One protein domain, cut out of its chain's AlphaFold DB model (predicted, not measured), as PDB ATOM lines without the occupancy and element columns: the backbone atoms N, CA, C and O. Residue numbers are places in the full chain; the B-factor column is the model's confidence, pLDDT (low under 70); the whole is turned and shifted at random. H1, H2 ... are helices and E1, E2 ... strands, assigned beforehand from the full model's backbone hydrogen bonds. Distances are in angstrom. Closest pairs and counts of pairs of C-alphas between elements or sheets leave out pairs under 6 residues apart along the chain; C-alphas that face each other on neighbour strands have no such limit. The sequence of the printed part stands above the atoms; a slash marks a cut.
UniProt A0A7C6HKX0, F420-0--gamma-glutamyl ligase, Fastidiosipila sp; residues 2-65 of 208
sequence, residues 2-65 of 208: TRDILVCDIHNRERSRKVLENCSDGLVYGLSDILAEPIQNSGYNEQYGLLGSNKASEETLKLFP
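Overview. This is residues 2 to 65 of the 208 residues of the protein "F420-0--gamma-glutamyl ligase" of Fastidiosipila sp (UniProt A0A7C6HKX0). This model has little regular structure: at one end two short parallel strands, E1 and E2, lie side by side with H1 packed on them, and beyond E2 the loops of residues 31 to 65 make the other end. The printed part has 64 residues, in order E1, H1, E2, mixed class, with 15 residues in named elements. It is only just loose, close to compact, with a radius of gyration of the C-alphas of 12.9 A and spans of 35 by 25 by 22 A.

Arrangement. Look first at E1, residues 5 to 7, and E2, residues 28 to 30: they are parallel at 27 degrees, with N 7 and O 29 2.7 A apart, within hydrogen-bond range. Between them comes H1, residues 13 to 21, in a strand-helix-strand unit, two parallel neighbour strands with a helix between, its crossover right-handed. The closest C-alphas of H1 and E2 are those of Glu 21 and Val 28, 6.1 A; of E1 and H1, Val 7 and Arg 17, 6.4 A. In H1 every O i to N i+4 pair is within hydrogen-bond range.

Along the chain. Find C-alpha 5 at (-43.964, 23.098, 16.552), where E1 begins its 6.3 A. H1 runs 11.8 A; E2 runs 7.0 A to C-alpha 30 at (-37.708, 20.157, 21.385).

Size, cuts and confidence. The C-alphas farthest apart, Asn 22 and Ser 57, are 36.9 A apart. The printed part has no cut, and no printed residue is under 70 in pLDDT. The link E1 to H1 is tight, and H1 to E2 short. Residues 54 to 55 pair antiparallel with 61 to 62.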
ATOM      1  N   THR A   2     -50.909  25.386  13.524       78.94
ATOM      2  CA  THR A   2     -49.491  25.605  13.217       78.94
ATOM      3  C   THR A   2     -48.940  24.305  12.652       78.94
ATOM      4  O   THR A   2     -49.270  23.244  13.173       78.94
ATOM      5  N   ARG A   3     -48.152  24.394  11.576       86.06
ATOM      6  CA  ARG A   3     -47.549  23.233  10.911       86.06
ATOM      7  C   ARG A   3     -46.343  22.706  11.691       86.06
ATOM      8  O   ARG A   3     -46.291  21.522  11.982       86.06
ATOM      9  N   ASP A   4     -45.425  23.592  12.062       92.75
ATOM     10  CA  ASP A   4     -44.170  23.225  12.724       92.75
ATOM     11  C   ASP A   4     -44.154  23.740  14.167       92.75
ATOM     12  O   ASP A   4     -44.483  24.898  14.427       92.75
ATOM     13  N   ILE A   5     -43.806  22.873  15.116       93.88
ATOM     14  CA  ILE A   5     -43.964  23.098  16.552       93.88
ATOM     15  C   ILE A   5     -42.608  22.961  17.245       93.88
ATOM     16  O   ILE A   5     -41.910  21.964  17.073       93.88
ATOM     17  N   LEU A   6     -42.271  23.948  18.076       93.94
ATOM     18  CA  LEU A   6     -41.150  23.878  19.010       93.94
ATOM     19  C   LEU A   6     -41.683  23.681  20.435       93.94
ATOM     20  O   LEU A   6     -42.415  24.521  20.958       93.94
ATOM     21  N   VAL A   7     -41.324  22.561  21.054       93.81
ATOM     22  CA  VAL A   7     -41.707  22.168  22.411       93.81
ATOM     23  C   VAL A   7     -40.659  22.683  23.397       93.81
ATOM     24  O   VAL A   7     -39.538  22.181  23.449       93.81
ATOM     25  N   CYS A   8     -41.048  23.675  24.200       91.69
ATOM     26  CA  CYS A   8     -40.197  24.283  25.233       91.69
ATOM     27  C   CYS A   8     -40.517  23.800  26.658       91.69
ATOM     28  O   CYS A   8     -40.074  24.401  27.631       91.69
ATOM     29  N   ASP A   9     -41.325  22.749  26.784       89.38
ATOM     30  CA  ASP A   9     -41.564  22.072  28.058       89.38
ATOM     31  C   ASP A   9     -40.265  21.406  28.541       89.38
ATOM     32  O   ASP A   9     -39.464  20.959  27.718       89.38
ATOM     33  N   ILE A  10     -40.050  21.340  29.857       86.88
ATOM     34  CA  ILE A  10     -38.824  20.791  30.452       86.88
ATOM     35  C   ILE A  10     -39.104  19.403  31.016       86.88
ATOM     36  O   ILE A  10     -38.693  18.406  30.423       86.88
ATOM     37  N   HIS A  11     -39.844  19.289  32.121       86.38
ATOM     38  CA  HIS A  11     -40.043  17.992  32.781       86.38
ATOM     39  C   HIS A  11     -41.052  17.088  32.060       86.38
ATOM     40  O   HIS A  11     -40.900  15.870  32.086       86.38
ATOM     41  N   ASN A  12     -42.057  17.656  31.384       89.38
ATOM     42  CA  ASN A  12     -43.067  16.880  30.655       89.38
ATOM     43  C   ASN A  12     -42.795  16.821  29.143       89.38
ATOM     44  O   ASN A  12     -43.638  16.339  28.384       89.38
ATOM     45  N   ARG A  13     -41.603  17.248  28.707       90.19
ATOM     46  CA  ARG A  13     -41.208  17.380  27.297       90.19
ATOM     47  C   ARG A  13     -41.491  16.151  26.442       90.19
ATOM     48  O   ARG A  13     -42.067  16.299  25.374       90.19
ATOM     49  N   GLU A  14     -41.185  14.949  26.932       91.12
ATOM     50  CA  GLU A  14     -41.396  13.699  26.187       91.12
ATOM     51  C   GLU A  14     -42.882  13.441  25.938       91.12
ATOM     52  O   GLU A  14     -43.309  13.080  24.841       91.12
ATOM     53  N   ARG A  15     -43.705  13.680  26.964       94.06
ATOM     54  CA  ARG A  15     -45.157  13.557  26.857       94.06
ATOM     55  C   ARG A  15     -45.711  14.619  25.911       94.06
ATOM     56  O   ARG A  15     -46.509  14.282  25.040       94.06
ATOM     57  N   SER A  16     -45.316  15.875  26.098       93.56
ATOM     58  CA  SER A  16     -45.775  17.009  25.293       93.56
ATOM     59  C   SER A  16     -45.401  16.823  23.822       93.56
ATOM     60  O   SER A  16     -46.277  16.904  22.964       93.56
ATOM     61  N   ARG A  17     -44.149  16.448  23.537       92.94
ATOM     62  CA  ARG A  17     -43.657  16.088  22.202       92.94
ATOM     63  C   ARG A  17     -44.507  14.987  21.578       92.94
ATOM     64  O   ARG A  17     -45.099  15.211  20.528       92.94
ATOM     65  N   LYS A  18     -44.680  13.859  22.273       93.88
ATOM     66  CA  LYS A  18     -45.467  12.722  21.776       93.88
ATOM     67  C   LYS A  18     -46.921  13.086  21.472       93.88
ATOM     68  O   LYS A  18     -47.496  12.600  20.503       93.88
ATOM     69  N   VAL A  19     -47.560  13.906  22.305       93.62
ATOM     70  CA  VAL A  19     -48.938  14.358  22.047       93.62
ATOM     71  C   VAL A  19     -48.989  15.232  20.794       93.62
ATOM     72  O   VAL A  19     -49.865  15.038  19.958       93.62
ATOM     73  N   LEU A  20     -48.044  16.159  20.645       93.00
ATOM     74  CA  LEU A  20     -48.014  17.107  19.532       93.00
ATOM     75  C   LEU A  20     -47.652  16.436  18.202       93.00
ATOM     76  O   LEU A  20     -48.258  16.766  17.187       93.00
ATOM     77  N   GLU A  21     -46.762  15.443  18.215       92.56
ATOM     78  CA  GLU A  21     -46.445  14.599  17.053       92.56
ATOM     79  C   GLU A  21     -47.672  13.833  16.537       92.56
ATOM     80  O   GLU A  21     -47.831  13.670  15.335       92.56
ATOM     81  N   ASN A  22     -48.588  13.413  17.418       91.56
ATOM     82  CA  ASN A  22     -49.826  12.737  17.004       91.56
ATOM     83  C   ASN A  22     -50.904  13.693  16.463       91.56
ATOM     84  O   ASN A  22     -51.904  13.239  15.909       91.56
ATOM     85  N   CYS A  23     -50.753  15.000  16.679       89.25
ATOM     86  CA  CYS A  23     -51.741  16.012  16.300       89.25
ATOM     87  C   CYS A  23     -51.259  16.951  15.186       89.25
ATOM     88  O   CYS A  23     -52.039  17.800  14.749       89.25
ATOM     89  N   SER A  24     -49.999  16.841  14.761       87.62
ATOM     90  CA  SER A  24     -49.374  17.711  13.769       87.62
ATOM     91  C   SER A  24     -48.885  16.916  12.563       87.62
ATOM     92  O   SER A  24     -48.247  15.883  12.719       87.62
ATOM     93  N   ASP A  25     -49.119  17.452  11.366       88.31
ATOM     94  CA  ASP A  25     -48.596  16.911  10.105       88.31
ATOM     95  C   ASP A  25     -47.236  17.532   9.706       88.31
ATOM     96  O   ASP A  25     -46.746  17.311   8.594       88.31
ATOM     97  N   GLY A  26     -46.645  18.378  10.558       91.06
ATOM     98  CA  GLY A  26     -45.345  19.021  10.321       91.06
ATOM     99  C   GLY A  26     -44.263  18.623  11.325       91.06
ATOM    100  O   GLY A  26     -44.350  17.587  11.978       91.06
ATOM    101  N   LEU A  27     -43.202  19.430  11.412       93.88
ATOM    102  CA  LEU A  27     -42.038  19.123  12.247       93.88
ATOM    103  C   LEU A  27     -42.332  19.411  13.721       93.88
ATOM    104  O   LEU A  27     -42.885  20.457  14.054       93.88
ATOM    105  N   VAL A  28     -41.917  18.509  14.610       94.31
ATOM    106  CA  VAL A  28     -41.982  18.709  16.063       94.31
ATOM    107  C   VAL A  28     -40.575  18.578  16.636       94.31
ATOM    108  O   VAL A  28     -40.004  17.488  16.677       94.31
ATOM    109  N   TYR A  29     -40.026  19.708  17.074       94.69
ATOM    110  CA  TYR A  29     -38.717  19.790  17.720       94.69
ATOM    111  C   TYR A  29     -38.862  20.122  19.200       94.69
ATOM    112  O   TYR A  29     -39.816  20.784  19.601       94.69
ATOM    113  N   GLY A  30     -37.902  19.699  20.012       94.38
ATOM    114  CA  GLY A  30     -37.708  20.157  21.385       94.38
ATOM    115  C   GLY A  30     -36.466  21.033  21.526       94.38
ATOM    116  O   GLY A  30     -35.629  21.099  20.628       94.38
ATOM    117  N   LEU A  31     -36.298  21.664  22.691       94.75
ATOM    118  CA  LEU A  31     -35.056  22.383  23.019       94.75
ATOM    119  C   LEU A  31     -33.814  21.480  22.953       94.75
ATOM    120  O   LEU A  31     -32.743  21.954  22.584       94.75
ATOM    121  N   SER A  32     -33.970  20.186  23.252       94.06
ATOM    122  CA  SER A  32     -32.909  19.180  23.131       94.06
ATOM    123  C   SER A  32     -32.430  18.948  21.703       94.06
ATOM    124  O   SER A  32     -31.321  18.471  21.514       94.06
ATOM    125  N   ASP A  33     -33.241  19.299  20.704       94.81
ATOM    126  CA  ASP A  33     -32.888  19.110  19.299       94.81
ATOM    127  C   ASP A  33     -32.105  20.317  18.740       94.81
ATOM    128  O   ASP A  33     -31.528  20.244  17.655       94.81
ATOM    129  N   ILE A  34     -32.071  21.444  19.463       94.50
ATOM    130  CA  ILE A  34     -31.374  22.665  19.043       94.50
ATOM    131  C   ILE A  34     -29.957  22.660  19.619       94.50
ATOM    132  O   ILE A  34     -29.787  22.513  20.824       94.50
ATOM    133  N   LEU A  35     -28.941  22.867  18.771       94.94
ATOM    134  CA  LEU A  35     -27.523  22.726  19.142       94.94
ATOM    135  C   LEU A  35     -27.191  21.345  19.746       94.94
ATOM    136  O   LEU A  35     -26.341  21.238  20.630       94.94
ATOM    137  N   ALA A  36     -27.843  20.290  19.248       95.31
ATOM    138  CA  ALA A  36     -27.451  18.902  19.509       95.31
ATOM    139  C   ALA A  36     -26.146  18.514  18.781       95.31
ATOM    140  O   ALA A  36     -25.436  17.598  19.182       95.31
ATOM    141  N   GLU A  37     -25.801  19.254  17.730       95.44
ATOM    142  CA  GLU A  37     -24.568  19.133  16.958       95.44
ATOM    143  C   GLU A  37     -23.961  20.528  16.720       95.44
ATOM    144  O   GLU A  37     -24.681  21.534  16.797       95.44
ATOM    145  N   PRO A  38     -22.643  20.636  16.476       94.19
ATOM    146  CA  PRO A  38     -22.004  21.928  16.260       94.19
ATOM    147  C   PRO A  38     -22.492  22.580  14.964       94.19
ATOM    148  O   PRO A  38     -22.467  21.976  13.892       94.19
ATOM    149  N   ILE A  39     -22.848  23.860  15.046       92.56
ATOM    150  CA  ILE A  39     -23.141  24.699  13.886       92.56
ATOM    151  C   ILE A  39     -21.942  25.622  13.684       92.56
ATOM    152  O   ILE A  39     -21.715  26.554  14.454       92.56
ATOM    153  N   GLN A  40     -21.156  25.360  12.637       92.50
ATOM    154  CA  GLN A  40     -19.879  26.040  12.394       92.50
ATOM    155  C   GLN A  40     -18.928  25.891  13.597       92.50
ATOM    156  O   GLN A  40     -18.446  24.796  13.861       92.50
ATOM    157  N   ASN A  41     -18.672  26.982  14.325       89.12
ATOM    158  CA  ASN A  41     -17.789  27.026  15.491       89.12
ATOM    159  C   ASN A  41     -18.571  27.151  16.812       89.12
ATOM    160  O   ASN A  41     -18.002  27.573  17.819       89.12
ATOM    161  N   SER A  42     -19.876  26.860  16.816       90.75
ATOM    162  CA  SER A  42     -20.679  26.921  18.037       90.75
ATOM    163  C   SER A  42     -20.310  25.805  19.019       90.75
ATOM    164  O   SER A  42     -19.871  24.718  18.635       90.75
ATOM    165  N   GLY A  43     -20.576  26.049  20.303       92.56
ATOM    166  CA  GLY A  43     -20.763  24.957  21.256       92.56
ATOM    167  C   GLY A  43     -22.006  24.130  20.907       92.56
ATOM    168  O   GLY A  43     -22.863  24.577  20.140       92.56
ATOM    169  N   TYR A  44     -22.092  22.931  21.477       95.38
ATOM    170  CA  TYR A  44     -23.241  22.036  21.349       95.38
ATOM    171  C   TYR A  44     -23.318  21.099  22.564       95.38
ATOM    172  O   TYR A  44     -22.317  20.913  23.268       95.38
ATOM    173  N   ASN A  45     -24.490  20.508  22.788       95.44
ATOM    174  CA  ASN A  45     -24.697  19.438  23.759       95.44
ATOM    175  C   ASN A  45     -25.549  18.334  23.117       95.44
ATOM    176  O   ASN A  45     -26.730  18.527  22.862       95.44
ATOM    177  N   GLU A  46     -24.950  17.177  22.866       94.56
ATOM    178  CA  GLU A  46     -25.553  16.039  22.164       94.56
ATOM    179  C   GLU A  46     -26.751  15.418  22.883       94.56
ATOM    180  O   GLU A  46     -27.602  14.803  22.245       94.56
ATOM    181  N   GLN A  47     -26.821  15.565  24.206       92.19
ATOM    182  CA  GLN A  47     -27.877  14.969  25.017       92.19
ATOM    183  C   GLN A  47     -29.000  15.963  25.309       92.19
ATOM    184  O   GLN A  47     -30.172  15.589  25.366       92.19
ATOM    185  N   TYR A  48     -28.640  17.225  25.528       93.38
ATOM    186  CA  TYR A  48     -29.549  18.229  26.061       93.38
ATOM    187  C   TYR A  48     -29.782  19.412  25.132       93.38
ATOM    188  O   TYR A  48     -30.696  20.178  25.406       93.38
ATOM    189  N   GLY A  49     -29.039  19.574  24.038       94.75
ATOM    190  CA  GLY A  49     -29.174  20.727  23.149       94.75
ATOM    191  C   GLY A  49     -29.160  22.048  23.928       94.75
ATOM    192  O   GLY A  49     -28.213  22.340  24.661       94.75
ATOM    193  N   LEU A  50     -30.246  22.820  23.822       93.81
ATOM    194  CA  LEU A  50     -30.466  24.044  24.603       93.81
ATOM    195  C   LEU A  50     -31.134  23.826  25.973       93.81
ATOM    196  O   LEU A  50     -31.237  24.769  26.758       93.81
ATOM    197  N   LEU A  51     -31.592  22.622  26.294       92.38
ATOM    198  CA  LEU A  51     -32.231  22.308  27.569       92.38
ATOM    199  C   LEU A  51     -31.247  22.488  28.740       92.38
ATOM    200  O   LEU A  51     -30.110  22.029  28.673       92.38
ATOM    201  N   GLY A  52     -31.674  23.176  29.804       89.19
ATOM    202  CA  GLY A  52     -30.809  23.524  30.945       89.19
ATOM    203  C   GLY A  52     -29.743  24.582  30.637       89.19
ATOM    204  O   GLY A  52     -28.860  24.828  31.459       89.19
ATOM    205  N   SER A  53     -29.781  25.203  29.454       91.19
ATOM    206  CA  SER A  53     -28.874  26.305  29.135       91.19
ATOM    207  C   SER A  53     -29.281  27.573  29.875       91.19
ATOM    208  O   SER A  53     -30.461  27.897  29.976       91.19
ATOM    209  N   ASN A  54     -28.287  28.337  30.318       87.81
ATOM    210  CA  ASN A  54     -28.487  29.608  31.002       87.81
ATOM    211  C   ASN A  54     -28.048  30.790  30.137       87.81
ATOM    212  O   ASN A  54     -27.127  30.687  29.323       87.81
ATOM    213  N   LYS A  55     -28.682  31.947  30.336       89.31
ATOM    214  CA  LYS A  55     -28.241  33.195  29.705       89.31
ATOM    215  C   LYS A  55     -26.892  33.609  30.297       89.31
ATOM    216  O   LYS A  55     -26.785  33.786  31.504       89.31
ATOM    217  N   ALA A  56     -25.874  33.765  29.450       87.06
ATOM    218  CA  ALA A  56     -24.549  34.228  29.866       87.06
ATOM    219  C   ALA A  56     -24.340  35.717  29.547       87.06
ATOM    220  O   ALA A  56     -23.794  36.461  30.358       87.06
ATOM    221  N   SER A  57     -24.813  36.166  28.384       90.94
ATOM    222  CA  SER A  57     -24.893  37.580  28.000       90.94
ATOM    223  C   SER A  57     -26.101  37.810  27.084       90.94
ATOM    224  O   SER A  57     -26.872  36.885  26.833       90.94
ATOM    225  N   GLU A  58     -26.288  39.027  26.570       91.69
ATOM    226  CA  GLU A  58     -27.329  39.292  25.560       91.69
ATOM    227  C   GLU A  58     -27.140  38.479  24.271       91.69
ATOM    228  O   GLU A  58     -28.117  38.188  23.588       91.69
ATOM    229  N   GLU A  59     -25.907  38.070  23.964       91.94
ATOM    230  CA  GLU A  59     -25.581  37.371  22.715       91.94
ATOM    231  C   GLU A  59     -25.023  35.959  22.927       91.94
ATOM    232  O   GLU A  59     -24.699  35.272  21.961       91.94
ATOM    233  N   THR A  60     -24.892  35.502  24.178       91.62
ATOM    234  CA  THR A  60     -24.307  34.188  24.478       91.62
ATOM    235  C   THR A  60     -25.126  33.392  25.483       91.62
ATOM    236  O   THR A  60     -25.685  33.922  26.448       91.62
ATOM    237  N   LEU A  61     -25.150  32.079  25.258       91.81
ATOM    238  CA  LEU A  61     -25.749  31.089  26.141       91.81
ATOM    239  C   LEU A  61     -24.650  30.210  26.738       91.81
ATOM    240  O   LEU A  61     -23.707  29.815  26.050       91.81
ATOM    241  N   LYS A  62     -24.797  29.876  28.018       91.75
ATOM    242  CA  LYS A  62     -24.021  28.841  28.693       91.75
ATOM    243  C   LYS A  62     -24.790  27.531  28.569       91.75
ATOM    244  O   LYS A  62     -25.819  27.369  29.220       91.75
ATOM    245  N   LEU A  63     -24.296  26.629  27.726       92.94
ATOM    246  CA  LEU A  63     -24.892  25.307  27.544       92.94
ATOM    247  C   LEU A  63     -24.755  24.453  28.807       92.94
ATOM    248  O   LEU A  63     -23.848  24.659  29.623       92.94
ATOM    249  N   PHE A  64     -25.646  23.474  28.934       92.25
ATOM    250  CA  PHE A  64     -25.593  22.488  30.005       92.25
ATOM    251  C   PHE A  64     -24.282  21.670  29.943       92.25
ATOM    252  O   PHE A  64     -23.749  21.469  28.842       92.25
ATOM    253  N   PRO A  65     -23.725  21.206  31.083       90.44
ATOM    254  CA  PRO A  65     -22.458  20.475  31.102       90.44
ATOM    255  C   PRO A  65     -22.464  19.240  30.191       90.44
ATOM    256  O   PRO A  65     -23.443  18.501  30.144       90.44
TER     257      PRO A  65